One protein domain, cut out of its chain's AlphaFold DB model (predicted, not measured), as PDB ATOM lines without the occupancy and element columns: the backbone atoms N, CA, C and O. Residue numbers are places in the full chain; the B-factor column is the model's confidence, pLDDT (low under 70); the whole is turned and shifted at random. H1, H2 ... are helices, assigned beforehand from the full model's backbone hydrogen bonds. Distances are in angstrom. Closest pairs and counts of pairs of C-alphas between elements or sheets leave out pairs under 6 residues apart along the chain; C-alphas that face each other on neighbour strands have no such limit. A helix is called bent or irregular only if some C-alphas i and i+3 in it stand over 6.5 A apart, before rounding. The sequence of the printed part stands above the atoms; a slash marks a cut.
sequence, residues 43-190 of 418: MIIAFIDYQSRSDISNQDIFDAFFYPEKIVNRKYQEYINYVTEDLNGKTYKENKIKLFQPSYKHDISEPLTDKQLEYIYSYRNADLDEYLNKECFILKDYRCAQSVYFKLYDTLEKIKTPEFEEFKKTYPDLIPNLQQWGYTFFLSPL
ATOM      1  N   MET A  43     -10.873 -60.884  -9.229       87.62
ATOM      2  CA  MET A  43     -10.237 -60.810  -7.909       87.62
ATOM      3  C   MET A  43      -8.853 -60.162  -7.950       87.62
ATOM      4  O   MET A  43      -8.501 -59.448  -7.018       87.62
ATOM      5  N   ILE A  44      -8.075 -60.371  -9.017       85.12
ATOM      6  CA  ILE A  44      -6.786 -59.692  -9.210       85.12
ATOM      7  C   ILE A  44      -7.006 -58.186  -9.362       85.12
ATOM      8  O   ILE A  44      -6.318 -57.412  -8.705       85.12
ATOM      9  N   ILE A  45      -7.979 -57.767 -10.178       85.31
ATOM     10  CA  ILE A  45      -8.314 -56.348 -10.356       85.31
ATOM     11  C   ILE A  45      -8.763 -55.737  -9.024       85.31
ATOM     12  O   ILE A  45      -8.230 -54.709  -8.621       85.31
ATOM     13  N   ALA A  46      -9.679 -56.401  -8.311       85.12
ATOM     14  CA  ALA A  46     -10.149 -55.953  -7.002       85.12
ATOM     15  C   ALA A  46      -9.007 -55.866  -5.975       85.12
ATOM     16  O   ALA A  46      -8.950 -54.930  -5.185       85.12
ATOM     17  N   PHE A  47      -8.064 -56.810  -6.000       86.88
ATOM     18  CA  PHE A  47      -6.903 -56.794  -5.114       86.88
ATOM     19  C   PHE A  47      -5.917 -55.667  -5.447       86.88
ATOM     20  O   PHE A  47      -5.398 -55.038  -4.533       86.88
ATOM     21  N   ILE A  48      -5.662 -55.395  -6.731       85.50
ATOM     22  CA  ILE A  48      -4.806 -54.276  -7.154       85.50
ATOM     23  C   ILE A  48      -5.432 -52.943  -6.734       85.50
ATOM     24  O   ILE A  48      -4.741 -52.108  -6.154       85.50
ATOM     25  N   ASP A  49      -6.732 -52.762  -6.985       84.75
ATOM     26  CA  ASP A  49      -7.460 -51.556  -6.578       84.75
ATOM     27  C   ASP A  49      -7.426 -51.379  -5.053       84.75
ATOM     28  O   ASP A  49      -7.120 -50.297  -4.557       84.75
ATOM     29  N   TYR A  50      -7.596 -52.467  -4.299       83.88
ATOM     30  CA  TYR A  50      -7.451 -52.454  -2.848       83.88
ATOM     31  C   TYR A  50      -6.044 -52.045  -2.382       83.88
ATOM     32  O   TYR A  50      -5.914 -51.167  -1.537       83.88
ATOM     33  N   GLN A  51      -4.984 -52.625  -2.953       81.88
ATOM     34  CA  GLN A  51      -3.599 -52.284  -2.589       81.88
ATOM     35  C   GLN A  51      -3.225 -50.835  -2.927       81.88
ATOM     36  O   GLN A  51      -2.314 -50.277  -2.323       81.88
ATOM     37  N   SER A  52      -3.911 -50.219  -3.891       80.38
ATOM     38  CA  SER A  52      -3.697 -48.811  -4.237       80.38
ATOM     39  C   SER A  52      -4.276 -47.829  -3.209       80.38
ATOM     40  O   SER A  52      -3.924 -46.649  -3.224       80.38
ATOM     41  N   ARG A  53      -5.132 -48.305  -2.295       77.12
ATOM     42  CA  ARG A  53      -5.793 -47.503  -1.265       77.12
ATOM     43  C   ARG A  53      -5.014 -47.544   0.045       77.12
ATOM     44  O   ARG A  53      -5.026 -48.541   0.760       77.12
ATOM     45  N   SER A  54      -4.347 -46.441   0.374       71.94
ATOM     46  CA  SER A  54      -3.627 -46.276   1.644       71.94
ATOM     47  C   SER A  54      -4.537 -45.904   2.822       71.94
ATOM     48  O   SER A  54      -4.109 -45.969   3.971       71.94
ATOM     49  N   ASP A  55      -5.782 -45.516   2.546       69.62
ATOM     50  CA  ASP A  55      -6.786 -45.059   3.507       69.62
ATOM     51  C   ASP A  55      -7.568 -46.203   4.175       69.62
ATOM     52  O   ASP A  55      -8.274 -45.978   5.160       69.62
ATOM     53  N   ILE A  56      -7.439 -47.435   3.669       77.69
ATOM     54  CA  ILE A  56      -8.217 -48.592   4.122       77.69
ATOM     55  C   ILE A  56      -7.303 -49.645   4.752       77.69
ATOM     56  O   ILE A  56      -6.463 -50.246   4.087       77.69
ATOM     57  N   SER A  57      -7.512 -49.930   6.039       80.94
ATOM     58  CA  SER A  57      -6.828 -51.027   6.726       80.94
ATOM     59  C   SER A  57      -7.541 -52.369   6.523       80.94
ATOM     60  O   SER A  57      -8.772 -52.447   6.518       80.94
ATOM     61  N   ASN A  58      -6.773 -53.467   6.501       82.06
ATOM     62  CA  ASN A  58      -7.310 -54.837   6.557       82.06
ATOM     63  C   ASN A  58      -8.260 -55.029   7.754       82.06
ATOM     64  O   ASN A  58      -9.266 -55.734   7.659       82.06
ATOM     65  N   GLN A  59      -7.937 -54.400   8.886       83.19
ATOM     66  CA  GLN A  59      -8.748 -54.474  10.097       83.19
ATOM     67  C   GLN A  59     -10.058 -53.691   9.954       83.19
ATOM     68  O   GLN A  59     -11.073 -54.102  10.510       83.19
ATOM     69  N   ASP A  60     -10.064 -52.606   9.178       84.81
ATOM     70  CA  ASP A  60     -11.274 -51.826   8.917       84.81
ATOM     71  C   ASP A  60     -12.265 -52.604   8.057       84.81
ATOM     72  O   ASP A  60     -13.456 -52.590   8.348       84.81
ATOM     73  N   ILE A  61     -11.784 -53.348   7.059       85.50
ATOM     74  CA  ILE A  61     -12.628 -54.225   6.235       85.50
ATOM     75  C   ILE A  61     -13.220 -55.360   7.075       85.50
ATOM     76  O   ILE A  61     -14.410 -55.665   6.969       85.50
ATOM     77  N   PHE A  62     -12.398 -55.990   7.917       86.12
ATOM     78  CA  PHE A  62     -12.849 -57.064   8.797       86.12
ATOM     79  C   PHE A  62     -13.912 -56.572   9.786       86.12
ATOM     80  O   PHE A  62     -14.986 -57.166   9.895       86.12
ATOM     81  N   ASP A  63     -13.644 -55.459  10.469       86.12
ATOM     82  CA  ASP A  63     -14.580 -54.888  11.433       86.12
ATOM     83  C   ASP A  63     -15.829 -54.325  10.744       86.12
ATOM     84  O   ASP A  63     -16.921 -54.490  11.266       86.12
ATOM     85  N   ALA A  64     -15.733 -53.742   9.547       86.38
ATOM     86  CA  ALA A  64     -16.913 -53.292   8.806       86.38
ATOM     87  C   ALA A  64     -17.852 -54.440   8.422       86.38
ATOM     88  O   ALA A  64     -19.068 -54.248   8.396       86.38
ATOM     89  N   PHE A  65     -17.301 -55.625   8.150       86.88
ATOM     90  CA  PHE A  65     -18.085 -56.803   7.796       86.88
ATOM     91  C   PHE A  65     -18.690 -57.509   9.020       86.88
ATOM     92  O   PHE A  65     -19.865 -57.863   9.000       86.88
ATOM     93  N   PHE A  66     -17.907 -57.719  10.085       86.44
ATOM     94  CA  PHE A  66     -18.344 -58.499  11.253       86.44
ATOM     95  C   PHE A  66     -18.871 -57.649  12.421       86.44
ATOM     96  O   PHE A  66     -19.714 -58.120  13.180       86.44
ATOM     97  N   TYR A  67     -18.390 -56.412  12.575       87.19
ATOM     98  CA  TYR A  67     -18.647 -55.532  13.723       87.19
ATOM     99  C   TYR A  67     -18.887 -54.066  13.290       87.19
ATOM    100  O   TYR A  67     -18.131 -53.169  13.684       87.19
ATOM    101  N   PRO A  68     -19.939 -53.785  12.496       81.75
ATOM    102  CA  PRO A  68     -20.150 -52.479  11.865       81.75
ATOM    103  C   PRO A  68     -20.254 -51.313  12.866       81.75
ATOM    104  O   PRO A  68     -19.804 -50.207  12.585       81.75
ATOM    105  N   GLU A  69     -20.781 -51.543  14.068       80.19
ATOM    106  CA  GLU A  69     -20.868 -50.504  15.107       80.19
ATOM    107  C   GLU A  69     -19.489 -50.109  15.661       80.19
ATOM    108  O   GLU A  69     -19.225 -48.943  15.963       80.19
ATOM    109  N   LYS A  70     -18.564 -51.073  15.750       83.56
ATOM    110  CA  LYS A  70     -17.216 -50.858  16.286       83.56
ATOM    111  C   LYS A  70     -16.363 -50.018  15.339       83.56
ATOM    112  O   LYS A  70     -15.608 -49.165  15.807       83.56
ATOM    113  N   ILE A  71     -16.493 -50.233  14.028       84.00
ATOM    114  CA  ILE A  71     -15.763 -49.446  13.024       84.00
ATOM    115  C   ILE A  71     -16.260 -48.001  12.972       84.00
ATOM    116  O   ILE A  71     -15.437 -47.095  12.902       84.00
ATOM    117  N   VAL A  72     -17.575 -47.772  13.080       82.00
ATOM    118  CA  VAL A  72     -18.156 -46.420  13.108       82.00
ATOM    119  C   VAL A  72     -17.593 -45.637  14.285       82.00
ATOM    120  O   VAL A  72     -17.072 -44.541  14.099       82.00
ATOM    121  N   ASN A  73     -17.609 -46.235  15.478       80.75
ATOM    122  CA  ASN A  73     -17.050 -45.604  16.667       80.75
ATOM    123  C   ASN A  73     -15.542 -45.377  16.539       80.75
ATOM    124  O   ASN A  73     -15.078 -44.290  16.858       80.75
ATOM    125  N   ARG A  74     -14.768 -46.346  16.034       81.75
ATOM    126  CA  ARG A  74     -13.320 -46.164  15.845       81.75
ATOM    127  C   ARG A  74     -13.008 -45.046  14.851       81.75
ATOM    128  O   ARG A  74     -12.194 -44.192  15.171       81.75
ATOM    129  N   LYS A  75     -13.662 -45.019  13.688       82.81
ATOM    130  CA  LYS A  75     -13.447 -43.977  12.670       82.81
ATOM    131  C   LYS A  75     -13.894 -42.606  13.154       82.81
ATOM    132  O   LYS A  75     -13.221 -41.619  12.881       82.81
ATOM    133  N   TYR A  76     -14.965 -42.552  13.941       81.25
ATOM    134  CA  TYR A  76     -15.364 -41.326  14.617       81.25
ATOM    135  C   TYR A  76     -14.329 -40.875  15.657       81.25
ATOM    136  O   TYR A  76     -14.006 -39.697  15.705       81.25
ATOM    137  N   GLN A  77     -13.749 -41.788  16.442       73.00
ATOM    138  CA  GLN A  77     -12.677 -41.460  17.391       73.00
ATOM    139  C   GLN A  77     -11.364 -41.065  16.693       73.00
ATOM    140  O   GLN A  77     -10.688 -40.160  17.159       73.00
ATOM    141  N   GLU A  78     -11.009 -41.682  15.563       76.06
ATOM    142  CA  GLU A  78      -9.881 -41.257  14.715       76.06
ATOM    143  C   GLU A  78     -10.108 -39.844  14.169       76.06
ATOM    144  O   GLU A  78      -9.205 -39.013  14.215       76.06
ATOM    145  N   TYR A  79     -11.328 -39.549  13.718       74.94
ATOM    146  CA  TYR A  79     -11.727 -38.214  13.288       74.94
ATOM    147  C   TYR A  79     -11.700 -37.203  14.442       74.94
ATOM    148  O   TYR A  79     -11.143 -36.121  14.281       74.94
ATOM    149  N   ILE A  80     -12.208 -37.566  15.626       70.81
ATOM    150  CA  ILE A  80     -12.067 -36.747  16.834       70.81
ATOM    151  C   ILE A  80     -10.594 -36.517  17.121       70.81
ATOM    152  O   ILE A  80     -10.240 -35.373  17.326       70.81
ATOM    153  N   ASN A  81      -9.732 -37.534  17.124       66.56
ATOM    154  CA  ASN A  81      -8.308 -37.378  17.428       66.56
ATOM    155  C   ASN A  81      -7.601 -36.478  16.414       66.56
ATOM    156  O   ASN A  81      -6.864 -35.590  16.825       66.56
ATOM    157  N   TYR A  82      -7.886 -36.638  15.120       66.50
ATOM    158  CA  TYR A  82      -7.398 -35.746  14.067       66.50
ATOM    159  C   TYR A  82      -7.817 -34.293  14.320       66.50
ATOM    160  O   TYR A  82      -7.003 -33.375  14.249       66.50
ATOM    161  N   VAL A  83      -9.079 -34.079  14.700       65.44
ATOM    162  CA  VAL A  83      -9.577 -32.749  15.063       65.44
ATOM    163  C   VAL A  83      -9.068 -32.306  16.447       65.44
ATOM    164  O   VAL A  83      -8.901 -31.120  16.688       65.44
ATOM    165  N   THR A  84      -8.748 -33.221  17.362       57.19
ATOM    166  CA  THR A  84      -8.306 -32.937  18.739       57.19
ATOM    167  C   THR A  84      -6.824 -32.601  18.811       57.19
ATOM    168  O   THR A  84      -6.428 -31.771  19.626       57.19
ATOM    169  N   GLU A  85      -5.999 -33.152  17.922       58.91
ATOM    170  CA  GLU A  85      -4.652 -32.637  17.668       58.91
ATOM    171  C   GLU A  85      -4.709 -31.156  17.254       58.91
ATOM    172  O   GLU A  85      -3.921 -30.347  17.751       58.91
ATOM    173  N   ASP A  86      -5.721 -30.759  16.475       55.34
ATOM    174  CA  ASP A  86      -6.015 -29.352  16.180       55.34
ATOM    175  C   ASP A  86      -6.622 -28.602  17.397       55.34
ATOM    176  O   ASP A  86      -6.310 -27.430  17.618       55.34
ATOM    177  N   LEU A  87      -7.382 -29.271  18.286       54.53
ATOM    178  CA  LEU A  87      -7.906 -28.703  19.550       54.53
ATOM    179  C   LEU A  87      -6.834 -28.466  20.635       54.53
ATOM    180  O   LEU A  87      -6.967 -27.537  21.435       54.53
ATOM    181  N   ASN A  88      -5.749 -29.242  20.683       56.75
ATOM    182  CA  ASN A  88      -4.586 -28.915  21.520       56.75
ATOM    183  C   ASN A  88      -3.914 -27.630  21.011       56.75
ATOM    184  O   ASN A  88      -3.541 -26.755  21.799       56.75
ATOM    185  N   GLY A  89      -3.867 -27.464  19.684       59.56
ATOM    186  CA  GLY A  89      -3.561 -26.195  19.031       59.56
ATOM    187  C   GLY A  89      -4.560 -25.091  19.390       59.56
ATOM    188  O   GLY A  89      -4.139 -23.969  19.662       59.56
ATOM    189  N   LYS A  90      -5.862 -25.394  19.466       64.56
ATOM    190  CA  LYS A  90      -6.916 -24.462  19.899       64.56
ATOM    191  C   LYS A  90      -6.705 -23.993  21.335       64.56
ATOM    192  O   LYS A  90      -6.621 -22.797  21.547       64.56
ATOM    193  N   THR A  91      -6.516 -24.895  22.295       64.12
ATOM    194  CA  THR A  91      -6.298 -24.552  23.715       64.12
ATOM    195  C   THR A  91      -5.047 -23.685  23.893       64.12
ATOM    196  O   THR A  91      -5.048 -22.706  24.640       64.12
ATOM    197  N   TYR A  92      -3.974 -23.997  23.159       70.94
ATOM    198  CA  TYR A  92      -2.780 -23.157  23.107       70.94
ATOM    199  C   TYR A  92      -3.085 -21.764  22.526       70.94
ATOM    200  O   TYR A  92      -2.726 -20.760  23.141       70.94
ATOM    201  N   LYS A  93      -3.788 -21.684  21.387       71.94
ATOM    202  CA  LYS A  93      -4.193 -20.424  20.741       71.94
ATOM    203  C   LYS A  93      -5.137 -19.594  21.622       71.94
ATOM    204  O   LYS A  93      -4.934 -18.391  21.725       71.94
ATOM    205  N   GLU A  94      -6.088 -20.208  22.327       72.06
ATOM    206  CA  GLU A  94      -6.977 -19.551  23.300       72.06
ATOM    207  C   GLU A  94      -6.176 -18.917  24.435       72.06
ATOM    208  O   GLU A  94      -6.389 -17.757  24.782       72.06
ATOM    209  N   ASN A  95      -5.208 -19.652  24.985       76.12
ATOM    210  CA  ASN A  95      -4.329 -19.130  26.027       76.12
ATOM    211  C   ASN A  95      -3.440 -17.986  25.518       76.12
ATOM    212  O   ASN A  95      -3.144 -17.069  26.281       76.12
ATOM    213  N   LYS A  96      -3.056 -17.984  24.233       80.31
ATOM    214  CA  LYS A  96      -2.345 -16.858  23.605       80.31
ATOM    215  C   LYS A  96      -3.248 -15.656  23.339       80.31
ATOM    216  O   LYS A  96      -2.821 -14.542  23.613       80.31
ATOM    217  N   ILE A  97      -4.490 -15.851  22.898       77.88
ATOM    218  CA  ILE A  97      -5.481 -14.770  22.747       77.88
ATOM    219  C   ILE A  97      -5.758 -14.101  24.101       77.88
ATOM    220  O   ILE A  97      -5.806 -12.875  24.176       77.88
ATOM    221  N   LYS A  98      -5.825 -14.876  25.192       78.00
ATOM    222  CA  LYS A  98      -5.979 -14.346  26.559       78.00
ATOM    223  C   LYS A  98      -4.836 -13.417  26.992       78.00
ATOM    224  O   LYS A  98      -5.077 -12.529  27.804       78.00
ATOM    225  N   LEU A  99      -3.625 -13.543  26.428       78.50
ATOM    226  CA  LEU A  99      -2.529 -12.592  26.686       78.50
ATOM    227  C   LEU A  99      -2.853 -11.181  26.175       78.50
ATOM    228  O   LEU A  99      -2.400 -10.203  26.763       78.50
ATOM    229  N   PHE A 100      -3.661 -11.071  25.116       73.94
ATOM    230  CA  PHE A 100      -4.169  -9.797  24.602       73.94
ATOM    231  C   PHE A 100      -5.390  -9.294  25.398       73.94
ATOM    232  O   PHE A 100      -5.870  -8.199  25.142       73.94
ATOM    233  N   GLN A 101      -5.933 -10.062  26.350       70.44
ATOM    234  CA  GLN A 101      -7.182  -9.735  27.055       70.44
ATOM    235  C   GLN A 101      -7.157 -10.095  28.561       70.44
ATOM    236  O   GLN A 101      -8.091 -10.728  29.052       70.44
ATOM    237  N   PRO A 102      -6.141  -9.699  29.353       61.47
ATOM    238  CA  PRO A 102      -6.030 -10.144  30.747       61.47
ATOM    239  C   PRO A 102      -7.111  -9.565  31.684       61.47
ATOM    240  O   PRO A 102      -7.381 -10.138  32.735       61.47
ATOM    241  N   SER A 103      -7.725  -8.432  31.326       56.06
ATOM    242  CA  SER A 103      -8.682  -7.683  32.160       56.06
ATOM    243  C   SER A 103     -10.109  -7.615  31.598       56.06
ATOM    244  O   SER A 103     -11.007  -7.118  32.278       56.06
ATOM    245  N   TYR A 104     -10.338  -8.109  30.377       55.66
ATOM    246  CA  TYR A 104     -11.630  -8.034  29.693       55.66
ATOM    247  C   TYR A 104     -12.369  -9.375  29.781       55.66
ATOM    248  O   TYR A 104     -11.833 -10.411  29.407       55.66
ATOM    249  N   LYS A 105     -13.627  -9.357  30.241       54.88
ATOM    250  CA  LYS A 105     -14.544 -10.513  30.209       54.88
ATOM    251  C   LYS A 105     -15.306 -10.591  28.876       54.88
ATOM    252  O   LYS A 105     -16.527 -10.702  28.885       54.88
ATOM    253  N   HIS A 106     -14.625 -10.443  27.744       53.22
ATOM    254  CA  HIS A 106     -15.257 -10.758  26.461       53.22
ATOM    255  C   HIS A 106     -15.214 -12.274  26.270       53.22
ATOM    256  O   HIS A 106     -14.157 -12.885  26.436       53.22
ATOM    257  N   ASP A 107     -16.351 -12.882  25.934       54.97
ATOM    258  CA  ASP A 107     -16.334 -14.235  25.392       54.97
ATOM    259  C   ASP A 107     -15.542 -14.205  24.076       54.97
ATOM    260  O   ASP A 107     -15.707 -13.300  23.256       54.97
ATOM    261  N   ILE A 108     -14.675 -15.202  23.858       61.31
ATOM    262  CA  ILE A 108     -13.820 -15.328  22.655       61.31
ATOM    263  C   ILE A 108     -14.672 -15.415  21.362       61.31
ATOM    264  O   ILE A 108     -14.155 -15.361  20.250       61.31
ATOM    265  N   SER A 109     -15.998 -15.493  21.486       57.81
ATOM    266  CA  SER A 109     -16.972 -15.449  20.398       57.81
ATOM    267  C   SER A 109     -17.013 -14.138  19.607       57.81
ATOM    268  O   SER A 109     -17.625 -14.137  18.545       57.81
ATOM    269  N   GLU A 110     -16.385 -13.047  20.069       70.12
ATOM    270  CA  GLU A 110     -16.323 -11.777  19.322       70.12
ATOM    271  C   GLU A 110     -14.885 -11.224  19.204       70.12
ATOM    272  O   GLU A 110     -14.142 -11.226  20.193       70.12
ATOM    273  N   PRO A 111     -14.461 -10.745  18.014       77.69
ATOM    274  CA  PRO A 111     -13.130 -10.178  17.821       77.69
ATOM    275  C   PRO A 111     -13.024  -8.769  18.420       77.69
ATOM    276  O   PRO A 111     -13.974  -7.987  18.396       77.69
ATOM    277  N   LEU A 112     -11.835  -8.404  18.910       81.00
ATOM    278  CA  LEU A 112     -11.559  -7.033  19.348       81.00
ATOM    279  C   LEU A 112     -11.567  -6.052  18.174       81.00
ATOM    280  O   LEU A 112     -11.072  -6.341  17.086       81.00
ATOM    281  N   THR A 113     -12.046  -4.840  18.440       81.81
ATOM    282  CA  THR A 113     -11.909  -3.714  17.511       81.81
ATOM    283  C   THR A 113     -10.483  -3.157  17.519       81.81
ATOM    284  O   THR A 113      -9.787  -3.198  18.537       81.81
ATOM    285  N   ASP A 114     -10.067  -2.547  16.409       79.19
ATOM    286  CA  ASP A 114      -8.736  -1.938  16.246       79.19
ATOM    287  C   ASP A 114      -8.369  -0.973  17.387       79.19
ATOM    288  O   ASP A 114      -7.266  -1.019  17.928       79.19
ATOM    289  N   LYS A 115      -9.333  -0.156  17.833       80.38
ATOM    290  CA  LYS A 115      -9.148   0.794  18.944       80.38
ATOM    291  C   LYS A 115      -8.887   0.100  20.283       80.38
ATOM    292  O   LYS A 115      -8.134   0.613  21.108       80.38
ATOM    293  N   GLN A 116      -9.510  -1.055  20.522       79.56
ATOM    294  CA  GLN A 116      -9.292  -1.836  21.742       79.56
ATOM    295  C   GLN A 116      -7.917  -2.512  21.724       79.56
ATOM    296  O   GLN A 116      -7.233  -2.529  22.747       79.56
ATOM    297  N   LEU A 117      -7.486  -3.016  20.562       79.69
ATOM    298  CA  LEU A 117      -6.153  -3.597  20.380       79.69
ATOM    299  C   LEU A 117      -5.042  -2.558  20.559       79.69
ATOM    300  O   LEU A 117      -4.036  -2.855  21.199       79.69
ATOM    301  N   GLU A 118      -5.233  -1.340  20.050       79.94
ATOM    302  CA  GLU A 118      -4.294  -0.227  20.234       79.94
ATOM    303  C   GLU A 118      -4.140   0.139  21.718       79.94
ATOM    304  O   GLU A 118      -3.020   0.268  22.221       79.94
ATOM    305  N   TYR A 119      -5.257   0.203  22.451       78.94
ATOM    306  CA  TYR A 119      -5.245   0.427  23.895       78.94
ATOM    307  C   TYR A 119      -4.505  -0.695  24.639       78.94
ATOM    308  O   TYR A 119      -3.595  -0.420  25.414       78.94
ATOM    309  N   ILE A 120      -4.817  -1.964  24.372       74.81
ATOM    310  CA  ILE A 120      -4.148  -3.118  25.002       74.81
ATOM    311  C   ILE A 120      -2.644  -3.123  24.709       74.81
ATOM    312  O   ILE A 120      -1.831  -3.367  25.602       74.81
ATOM    313  N   TYR A 121      -2.261  -2.817  23.470       75.06
ATOM    314  CA  TYR A 121      -0.865  -2.733  23.064       75.06
ATOM    315  C   TYR A 121      -0.103  -1.618  23.802       75.06
ATOM    316  O   TYR A 121       1.107  -1.723  23.969       75.06
ATOM    317  N   SER A 122      -0.773  -0.574  24.299       76.06
ATOM    318  CA  SER A 122      -0.127   0.442  25.144       76.06
ATOM    319  C   SER A 122       0.129  -0.019  26.593       76.06
ATOM    320  O   SER A 122       1.013   0.524  27.253       76.06
ATOM    321  N   TYR A 123      -0.562  -1.068  27.064       73.12
ATOM    322  CA  TYR A 123      -0.481  -1.616  28.431       73.12
ATOM    323  C   TYR A 123       0.056  -3.061  28.466       73.12
ATOM    324  O   TYR A 123      -0.434  -3.900  29.225       73.12
ATOM    325  N   ARG A 124       1.047  -3.386  27.622       71.06
ATOM    326  CA  ARG A 124       1.556  -4.766  27.478       71.06
ATOM    327  C   ARG A 124       2.121  -5.294  28.797       71.06
ATOM    328  O   ARG A 124       2.891  -4.607  29.466       71.06
ATOM    329  N   ASN A 125       1.785  -6.535  29.135       77.25
ATOM    330  CA  ASN A 125       2.436  -7.266  30.218       77.25
ATOM    331  C   ASN A 125       3.711  -7.972  29.709       77.25
ATOM    332  O   ASN A 125       3.940  -8.079  28.502       77.25
ATOM    333  N   ALA A 126       4.549  -8.445  30.638       79.75
ATOM    334  CA  ALA A 126       5.818  -9.101  30.308       79.75
ATOM    335  C   ALA A 126       5.626 -10.339  29.407       79.75
ATOM    336  O   ALA A 126       6.397 -10.542  28.471       79.75
ATOM    337  N   ASP A 127       4.556 -11.106  29.632       79.38
ATOM    338  CA  ASP A 127       4.257 -12.330  28.879       79.38
ATOM    339  C   ASP A 127       3.828 -12.050  27.426       79.38
ATOM    340  O   ASP A 127       4.205 -12.779  26.502       79.38
ATOM    341  N   LEU A 128       3.050 -10.983  27.197       80.69
ATOM    342  CA  LEU A 128       2.660 -10.534  25.859       80.69
ATOM    343  C   LEU A 128       3.861  -9.956  25.109       80.69
ATOM    344  O   LEU A 128       4.001 -10.205  23.913       80.69
ATOM    345  N   ASP A 129       4.740  -9.223  25.797       81.56
ATOM    346  CA  ASP A 129       5.965  -8.695  25.191       81.56
ATOM    347  C   ASP A 129       6.896  -9.833  24.748       81.56
ATOM    348  O   ASP A 129       7.347  -9.849  23.603       81.56
ATOM    349  N   GLU A 130       7.118 -10.844  25.597       84.25
ATOM    350  CA  GLU A 130       7.917 -12.024  25.242       84.25
ATOM    351  C   GLU A 130       7.332 -12.777  24.036       84.25
ATOM    352  O   GLU A 130       8.068 -13.195  23.138       84.25
ATOM    353  N   TYR A 131       6.007 -12.935  23.985       81.81
ATOM    354  CA  TYR A 131       5.337 -13.616  22.881       81.81
ATOM    355  C   TYR A 131       5.443 -12.837  21.561       81.81
ATOM    356  O   TYR A 131       5.835 -13.405  20.541       81.81
ATOM    357  N   LEU A 132       5.178 -11.527  21.579       82.06
ATOM    358  CA  LEU A 132       5.314 -10.671  20.398       82.06
ATOM    359  C   LEU A 132       6.768 -10.583  19.920       82.06
ATOM    360  O   LEU A 132       7.002 -10.540  18.718       82.06
ATOM    361  N   ASN A 133       7.749 -10.628  20.826       81.19
ATOM    362  CA  ASN A 133       9.170 -10.660  20.470       81.19
ATOM    363  C   ASN A 133       9.570 -11.929  19.694       81.19
ATOM    364  O   ASN A 133      10.536 -11.887  18.935       81.19
ATOM    365  N   LYS A 134       8.846 -13.045  19.868       82.25
ATOM    366  CA  LYS A 134       9.075 -14.291  19.116       82.25
ATOM    367  C   LYS A 134       8.382 -14.290  17.751       82.25
ATOM    368  O   LYS A 134       8.938 -14.810  16.792       82.25
ATOM    369  N   GLU A 135       7.183 -13.715  17.662       80.75
ATOM    370  CA  GLU A 135       6.366 -13.732  16.436       80.75
ATOM    371  C   GLU A 135       6.676 -12.558  15.485       80.75
ATOM    372  O   GLU A 135       6.591 -12.695  14.264       80.75
ATOM    373  N   CYS A 136       7.076 -11.400  16.017       82.00
ATOM    374  CA  CYS A 136       7.385 -10.191  15.251       82.00
ATOM    375  C   CYS A 136       8.908 -10.012  15.109       82.00
ATOM    376  O   CYS A 136       9.560  -9.423  15.969       82.00
ATOM    377  N   PHE A 137       9.483 -10.489  13.998       64.88
ATOM    378  CA  PHE A 137      10.940 -10.504  13.778       64.88
ATOM    379  C   PHE A 137      11.599  -9.127  13.545       64.88
ATOM    380  O   PHE A 137      12.776  -8.975  13.865       64.88
ATOM    381  N   ILE A 138      10.904  -8.144  12.950       63.56
ATOM    382  CA  ILE A 138      11.547  -6.906  12.436       63.56
ATOM    383  C   ILE A 138      10.875  -5.614  12.930       63.56
ATOM    384  O   ILE A 138      11.571  -4.671  13.294       63.56
ATOM    385  N   LEU A 139       9.540  -5.551  12.973       60.47
ATOM    386  CA  LEU A 139       8.793  -4.354  13.381       60.47
ATOM    387  C   LEU A 139       7.946  -4.679  14.606       60.47
ATOM    388  O   LEU A 139       6.956  -5.405  14.516       60.47
ATOM    389  N   LYS A 140       8.340  -4.132  15.757       66.00
ATOM    390  CA  LYS A 140       7.640  -4.315  17.033       66.00
ATOM    391  C   LYS A 140       6.474  -3.345  17.182       66.00
ATOM    392  O   LYS A 140       6.258  -2.851  18.279       66.00
ATOM    393  N   ASP A 141       5.729  -3.071  16.118       75.81
ATOM    394  CA  ASP A 141       4.673  -2.057  16.114       75.81
ATOM    395  C   ASP A 141       3.298  -2.657  16.423       75.81
ATOM    396  O   ASP A 141       3.065  -3.857  16.254       75.81
ATOM    397  N   TYR A 142       2.352  -1.796  16.806       77.62
ATOM    398  CA  TYR A 142       0.938  -2.140  17.001       77.62
ATOM    399  C   TYR A 142       0.358  -2.941  15.820       77.62
ATOM    400  O   TYR A 142      -0.369  -3.912  16.026       77.62
ATOM    401  N   ARG A 143       0.756  -2.616  14.581       79.31
ATOM    402  CA  ARG A 143       0.315  -3.335  13.373       79.31
ATOM    403  C   ARG A 143       0.714  -4.814  13.369       79.31
ATOM    404  O   ARG A 143      -0.035  -5.639  12.853       79.31
ATOM    405  N   CYS A 144       1.871  -5.166  13.938       82.88
ATOM    406  CA  CYS A 144       2.275  -6.568  14.042       82.88
ATOM    407  C   CYS A 144       1.420  -7.303  15.078       82.88
ATOM    408  O   CYS A 144       0.905  -8.381  14.795       82.88
ATOM    409  N   ALA A 145       1.184  -6.684  16.238       81.75
ATOM    410  CA  ALA A 145       0.317  -7.242  17.273       81.75
ATOM    411  C   ALA A 145      -1.125  -7.449  16.776       81.75
ATOM    412  O   ALA A 145      -1.712  -8.499  17.029       81.75
ATOM    413  N   GLN A 146      -1.660  -6.495  16.009       83.62
ATOM    414  CA  GLN A 146      -2.971  -6.583  15.364       83.62
ATOM    415  C   GLN A 146      -3.041  -7.770  14.388       83.62
ATOM    416  O   GLN A 146      -3.952  -8.590  14.466       83.62
ATOM    417  N   SER A 147      -2.046  -7.906  13.507       83.00
ATOM    418  CA  SER A 147      -1.961  -9.014  12.546       83.00
ATOM    419  C   SER A 147      -1.868 -10.381  13.235       83.00
ATOM    420  O   SER A 147      -2.578 -11.317  12.867       83.00
ATOM    421  N   VAL A 148      -1.039 -10.495  14.277       84.75
ATOM    422  CA  VAL A 148      -0.899 -11.724  15.073       84.75
ATOM    423  C   VAL A 148      -2.215 -12.074  15.772       84.75
ATOM    424  O   VAL A 148      -2.632 -13.230  15.726       84.75
ATOM    425  N   TYR A 149      -2.898 -11.087  16.362       85.06
ATOM    426  CA  TYR A 149      -4.188 -11.286  17.021       85.06
ATOM    427  C   TYR A 149      -5.263 -11.794  16.051       85.06
ATOM    428  O   TYR A 149      -5.856 -12.842  16.303       85.06
ATOM    429  N   PHE A 150      -5.477 -11.119  14.916       83.00
ATOM    430  CA  PHE A 150      -6.490 -11.546  13.944       83.00
ATOM    431  C   PHE A 150      -6.149 -12.894  13.306       83.00
ATOM    432  O   PHE A 150      -7.028 -13.728  13.134       83.00
ATOM    433  N   LYS A 151      -4.867 -13.182  13.057       83.50
ATOM    434  CA  LYS A 151      -4.434 -14.506  12.587       83.50
ATOM    435  C   LYS A 151      -4.769 -15.609  13.596       83.50
ATOM    436  O   LYS A 151      -5.194 -16.696  13.199       83.50
ATOM    437  N   LEU A 152      -4.573 -15.362  14.892       79.00
ATOM    438  CA  LEU A 152      -4.953 -16.300  15.953       79.00
ATOM    439  C   LEU A 152      -6.474 -16.461  16.042       79.00
ATOM    440  O   LEU A 152      -6.949 -17.584  16.177       79.00
ATOM    441  N   TYR A 153      -7.222 -15.366  15.917       76.25
ATOM    442  CA  TYR A 153      -8.681 -15.364  15.967       76.25
ATOM    443  C   TYR A 153      -9.305 -16.118  14.780       76.25
ATOM    444  O   TYR A 153     -10.042 -17.081  14.983       76.25
ATOM    445  N   ASP A 154      -8.911 -15.791  13.547       77.69
ATOM    446  CA  ASP A 154      -9.385 -16.450  12.321       77.69
ATOM    447  C   ASP A 154      -9.054 -17.946  12.301       77.69
ATOM    448  O   ASP A 154      -9.790 -18.767  11.750       77.69
ATOM    449  N   THR A 155      -7.900 -18.323  12.860       71.94
ATOM    450  CA  THR A 155      -7.522 -19.736  12.973       71.94
ATOM    451  C   THR A 155      -8.250 -20.453  14.094       71.94
ATOM    452  O   THR A 155      -8.280 -21.674  14.058       71.94
ATOM    453  N   LEU A 156      -8.829 -19.740  15.060       71.75
ATOM    454  CA  LEU A 156      -9.624 -20.310  16.139       71.75
ATOM    455  C   LEU A 156     -11.097 -20.471  15.749       71.75
ATOM    456  O   LEU A 156     -11.686 -21.510  16.037       71.75
ATOM    457  N   GLU A 157     -11.666 -19.496  15.038       67.19
ATOM    458  CA  GLU A 157     -13.042 -19.544  14.520       67.19
ATOM    459  C   GLU A 157     -13.255 -20.730  13.559       67.19
ATOM    460  O   GLU A 157     -14.322 -21.344  13.520       67.19
ATOM    461  N   LYS A 158     -12.201 -21.119  12.834       66.31
ATOM    462  CA  LYS A 158     -12.198 -22.298  11.955       66.31
ATOM    463  C   LYS A 158     -12.249 -23.633  12.711       66.31
ATOM    464  O   LYS A 158     -12.628 -24.635  12.108       66.31
ATOM    465  N   ILE A 159     -11.906 -23.666  14.003       65.00
ATOM    466  CA  ILE A 159     -11.830 -24.899  14.800       65.00
ATOM    467  C   ILE A 159     -13.154 -25.122  15.542       65.00
ATOM    468  O   ILE A 159     -13.330 -24.747  16.712       65.00
ATOM    469  N   LYS A 160     -14.100 -25.770  14.857       61.50
ATOM    470  CA  LYS A 160     -15.349 -26.269  15.448       61.50
ATOM    471  C   LYS A 160     -15.143 -27.651  16.069       61.50
ATOM    472  O   LYS A 160     -14.450 -28.491  15.506       61.50
ATOM    473  N   THR A 161     -15.750 -27.886  17.232       60.72
ATOM    474  CA  THR A 161     -15.852 -29.230  17.818       60.72
ATOM    475  C   THR A 161     -16.841 -30.041  16.989       60.72
ATOM    476  O   THR A 161     -17.997 -29.626  16.898       60.72
ATOM    477  N   PRO A 162     -16.425 -31.152  16.375       65.75
ATOM    478  CA  PRO A 162     -17.261 -31.792  15.384       65.75
ATOM    479  C   PRO A 162     -18.247 -32.766  16.039       65.75
ATOM    480  O   PRO A 162     -17.879 -33.629  16.843       65.75
ATOM    481  N   GLU A 163     -19.519 -32.638  15.678       74.94
ATOM    482  CA  GLU A 163     -20.574 -33.535  16.148       74.94
ATOM    483  C   GLU A 163     -20.594 -34.851  15.350       74.94
ATOM    484  O   GLU A 163     -20.169 -34.921  14.195       74.94
ATOM    485  N   PHE A 164     -21.124 -35.920  15.951       75.00
ATOM    486  CA  PHE A 164     -21.240 -37.227  15.289       75.00
ATOM    487  C   PHE A 164     -22.077 -37.174  13.998       75.00
ATOM    488  O   PHE A 164     -21.736 -37.813  13.000       75.00
ATOM    489  N   GLU A 165     -23.145 -36.374  13.985       78.94
ATOM    490  CA  GLU A 165     -23.984 -36.188  12.794       78.94
ATOM    491  C   GLU A 165     -23.234 -35.471  11.660       78.94
ATOM    492  O   GLU A 165     -23.433 -35.775  10.481       78.94
ATOM    493  N   GLU A 166     -22.305 -34.572  11.994       77.31
ATOM    494  CA  GLU A 166     -21.456 -33.891  11.017       77.31
ATOM    495  C   GLU A 166     -20.428 -34.851  10.402       77.31
ATOM    496  O   GLU A 166     -20.246 -34.855   9.183       77.31
ATOM    497  N   PHE A 167     -19.835 -35.743  11.204       80.81
ATOM    498  CA  PHE A 167     -18.974 -36.823  10.705       80.81
ATOM    499  C   PHE A 167     -19.715 -37.712   9.697       80.81
ATOM    500  O   PHE A 167     -19.220 -37.961   8.595       80.81
ATOM    501  N   LYS A 168     -20.937 -38.139  10.034       80.38
ATOM    502  CA  LYS A 168     -21.755 -38.990   9.162       80.38
ATOM    503  C   LYS A 168     -22.132 -38.291   7.853       80.38
ATOM    504  O   LYS A 168     -22.171 -38.932   6.806       80.38
ATOM    505  N   LYS A 169     -22.382 -36.979   7.898       81.69
ATOM    506  CA  LYS A 169     -22.657 -36.157   6.711       81.69
ATOM    507  C   LYS A 169     -21.413 -35.929   5.849       81.69
ATOM    508  O   LYS A 169     -21.528 -35.869   4.630       81.69
ATOM    509  N   THR A 170     -20.249 -35.793   6.478       78.75
ATOM    510  CA  THR A 170     -18.968 -35.553   5.798       78.75
ATOM    511  C   THR A 170     -18.463 -36.817   5.101       78.75
ATOM    512  O   THR A 170     -17.907 -36.735   4.009       78.75
ATOM    513  N   TYR A 171     -18.710 -37.991   5.689       80.69
ATOM    514  CA  TYR A 171     -18.245 -39.282   5.177       80.69
ATOM    515  C   TYR A 171     -19.390 -40.297   5.000       80.69
ATOM    516  O   TYR A 171     -19.374 -41.359   5.631       80.69
ATOM    517  N   PRO A 172     -20.379 -40.021   4.126       79.56
ATOM    518  CA  PRO A 172     -21.558 -40.875   3.976       79.56
ATOM    519  C   PRO A 172     -21.211 -42.263   3.417       79.56
ATOM    520  O   PRO A 172     -21.791 -43.267   3.833       79.56
ATOM    521  N   ASP A 173     -20.218 -42.330   2.527       84.00
ATOM    522  CA  ASP A 173     -19.877 -43.548   1.790       84.00
ATOM    523  C   ASP A 173     -18.762 -44.371   2.446       84.00
ATOM    524  O   ASP A 173     -18.479 -45.481   2.005       84.00
ATOM    525  N   LEU A 174     -18.133 -43.874   3.518       82.81
ATOM    526  CA  LEU A 174     -16.980 -44.540   4.131       82.81
ATOM    527  C   LEU A 174     -17.334 -45.952   4.617       82.81
ATOM    528  O   LEU A 174     -16.684 -46.928   4.248       82.81
ATOM    529  N   ILE A 175     -18.393 -46.068   5.417       82.12
ATOM    530  CA  ILE A 175     -18.820 -47.348   5.993       82.12
ATOM    531  C   ILE A 175     -19.399 -48.289   4.921       82.12
ATOM    532  O   ILE A 175     -18.956 -49.440   4.871       82.12
ATOM    533  N   PRO A 176     -20.308 -47.844   4.026       85.56
ATOM    534  CA  PRO A 176     -20.768 -48.667   2.907       85.56
ATOM    535  C   PRO A 176     -19.633 -49.191   2.016       85.56
ATOM    536  O   PRO A 176     -19.635 -50.368   1.654       85.56
ATOM    537  N   ASN A 177     -18.628 -48.364   1.711       86.25
ATOM    538  CA  ASN A 177     -17.482 -48.777   0.899       86.25
ATOM    539  C   ASN A 177     -16.655 -49.863   1.598       86.25
ATOM    540  O   ASN A 177     -16.300 -50.868   0.980       86.25
ATOM    541  N   LEU A 178     -16.383 -49.710   2.899       86.25
ATOM    542  CA  LEU A 178     -15.679 -50.731   3.684       86.25
ATOM    543  C   LEU A 178     -16.456 -52.056   3.726       86.25
ATOM    544  O   LEU A 178     -15.869 -53.131   3.585       86.25
ATOM    545  N   GLN A 179     -17.783 -51.989   3.852       86.19
ATOM    546  CA  GLN A 179     -18.647 -53.168   3.794       86.19
ATOM    547  C   GLN A 179     -18.599 -53.850   2.424       86.19
ATOM    548  O   GLN A 179     -18.488 -55.075   2.360       86.19
ATOM    549  N   GLN A 180     -18.627 -53.086   1.329       86.94
ATOM    550  CA  GLN A 180     -18.512 -53.617  -0.032       86.94
ATOM    551  C   GLN A 180     -17.204 -54.394  -0.234       86.94
ATOM    552  O   GLN A 180     -17.216 -55.487  -0.814       86.94
ATOM    553  N   TRP A 181     -16.090 -53.881   0.287       87.12
ATOM    554  CA  TRP A 181     -14.819 -54.605   0.289       87.12
ATOM    555  C   TRP A 181     -14.893 -55.892   1.112       87.12
ATOM    556  O   TRP A 181     -14.434 -56.938   0.652       87.12
ATOM    557  N   GLY A 182     -15.555 -55.852   2.269       86.56
ATOM    558  CA  GLY A 182     -15.823 -57.037   3.085       86.56
ATOM    559  C   GLY A 182     -16.588 -58.115   2.313       86.56
ATOM    560  O   GLY A 182     -16.153 -59.265   2.250       86.56
ATOM    561  N   TYR A 183     -17.681 -57.751   1.637       87.19
ATOM    562  CA  TYR A 183     -18.430 -58.680   0.781       87.19
ATOM    563  C   TYR A 183     -17.571 -59.242  -0.357       87.19
ATOM    564  O   TYR A 183     -17.627 -60.440  -0.648       87.19
ATOM    565  N   THR A 184     -16.752 -58.397  -0.979       87.81
ATOM    566  CA  THR A 184     -15.891 -58.792  -2.098       87.81
ATOM    567  C   THR A 184     -14.835 -59.805  -1.660       87.81
ATOM    568  O   THR A 184     -14.645 -60.809  -2.342       87.81
ATOM    569  N   PHE A 185     -14.188 -59.615  -0.511       86.31
ATOM    570  CA  PHE A 185     -13.120 -60.514  -0.065       86.31
ATOM    571  C   PHE A 185     -13.615 -61.743   0.703       86.31
ATOM    572  O   PHE A 185     -13.047 -62.822   0.533       86.31
ATOM    573  N   PHE A 186     -14.667 -61.619   1.516       86.31
ATOM    574  CA  PHE A 186     -15.133 -62.718   2.368       86.31
ATOM    575  C   PHE A 186     -16.271 -63.526   1.742       86.31
ATOM    576  O   PHE A 186     -16.271 -64.755   1.831       86.31
ATOM    577  N   LEU A 187     -17.236 -62.870   1.090       86.00
ATOM    578  CA  LEU A 187     -18.436 -63.545   0.589       86.00
ATOM    579  C   LEU A 187     -18.274 -64.047  -0.849       86.00
ATOM    580  O   LEU A 187     -18.729 -65.147  -1.163       86.00
ATOM    581  N   SER A 188     -17.603 -63.286  -1.717       85.81
ATOM    582  CA  SER A 188     -17.428 -63.670  -3.123       85.81
ATOM    583  C   SER A 188     -16.724 -65.026  -3.351       85.81
ATOM    584  O   SER A 188     -17.226 -65.791  -4.182       85.81
ATOM    585  N   PRO A 189     -15.667 -65.429  -2.601       83.94
ATOM    586  CA  PRO A 189     -15.051 -66.743  -2.804       83.94
ATOM    587  C   PRO A 189     -15.968 -67.885  -2.370       83.94
ATOM    588  O   PRO A 189     -16.021 -68.928  -3.026       83.94
ATOM    589  N   LEU A 190     -16.738 -67.677  -1.300       83.19
ATOM    590  CA  LEU A 190     -17.724 -68.640  -0.831       83.19
ATOM    591  C   LEU A 190     -18.884 -68.759  -1.826       83.19
ATOM    592  O   LEU A 190     -19.313 -69.867  -2.148       83.19
TER     593      LEU A 190
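This is residues 43 to 190 of the 418 residues of an uncharacterized protein of Rodentibacter pneumotropicus (UniProt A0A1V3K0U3). A long rod has the kinked helix H3 as its spine and a cluster of short helices toward each end: H1, H2 and H8 at one, H4, H5 and H6 at the other. The printed part goes out along H3, turns round through H4 and H5, and comes back through H6, H7 and H8, with H8 reaching past the first end of H3. The 148 printed residues hold eight named helices, H1 to H8 in order, and no named strand; the class is all helix. The whole is extended, with a radius of gyration of the C-alphas of 23.8 A and spans of 76 by 32 by 21 A.

H1, residues 43 to 51, begins at C-alpha 43 (-10.237, -60.810, -7.909) and is 12.0 A long. H2, residues 58 to 66, is 12.5 A long. H3, residues 68 to 99, is the longest at 46.1 A, with a kink of 31 degrees near residue 84; it ends at C-alpha 99 (-2.529, -12.592, 26.686). H4 is residues 114 to 122, and H5 is residues 126 to 135. H6, residues 142 to 157, is 22.5 A long. H7 is residues 164 to 170. H8, residues 174 to 190, is 24.6 A long, with a kink of 30 degrees near residue 184, and ends at C-alpha 190 (-17.724, -68.640, -0.831). H8 is irregular, but only just: C-alphas 186 and 189 are 6.6 A apart.

H3 is the hub, touching H2, H6, H7 and H8. With residues 70 to 71 alone it touches H2, at a steep tilt of 57 degrees, opposite ways; the closest C-alphas, of Asp 63 and Ile 71, are 5.8 A apart. H2 touches H8 about perpendicular, at 82 degrees, with the C-alphas of Phe 65 and Gly 182 closest at 5.2 A. H1 and H8 are near each other. H3 and H8 only just touch, with 3 pairs of C-alphas within 8 A; the closest, of Val 72 and Ile 175, are 7.2 A apart. H3 and H7 also only just touch, with 3 such pairs, the C-alphas of Tyr 76 and Phe 167 closest at 7.0 A. Residues 90 to 97 of H3 touch residues 149 to 156 of H6, at a shallow tilt of 19 degrees, opposite ways; the closest C-alphas, of Lys 90 and Leu 156, are 6.2 A apart. H4 touches H6 at a steep tilt of 61 degrees, with the C-alphas of Tyr 121 and Tyr 142 closest at 6.4 A. H5 is close to H3 but not clearly touching, with the C-alphas of Leu 99 and Leu 128 closest at 5.6 A. The helix packing is only just mostly crossed: 2 of 6 touching pairs with a tilt are at a shallow one. Every O i to N i+4 pair is within hydrogen-bond range in H1, H2, H4, H5, H6 and H7; H3 has 26 of 28 and H8 10 of 13.

The C-alphas farthest apart, of Ser 122 and Leu 190, are 75.9 A apart. The printed part has no cut. The link from H3 to H4, residues 100 to 113, is long. The mean pLDDT of the printed part is 76.8; under 70 are 30 residues, among them 81 to 91 and 102 to 109.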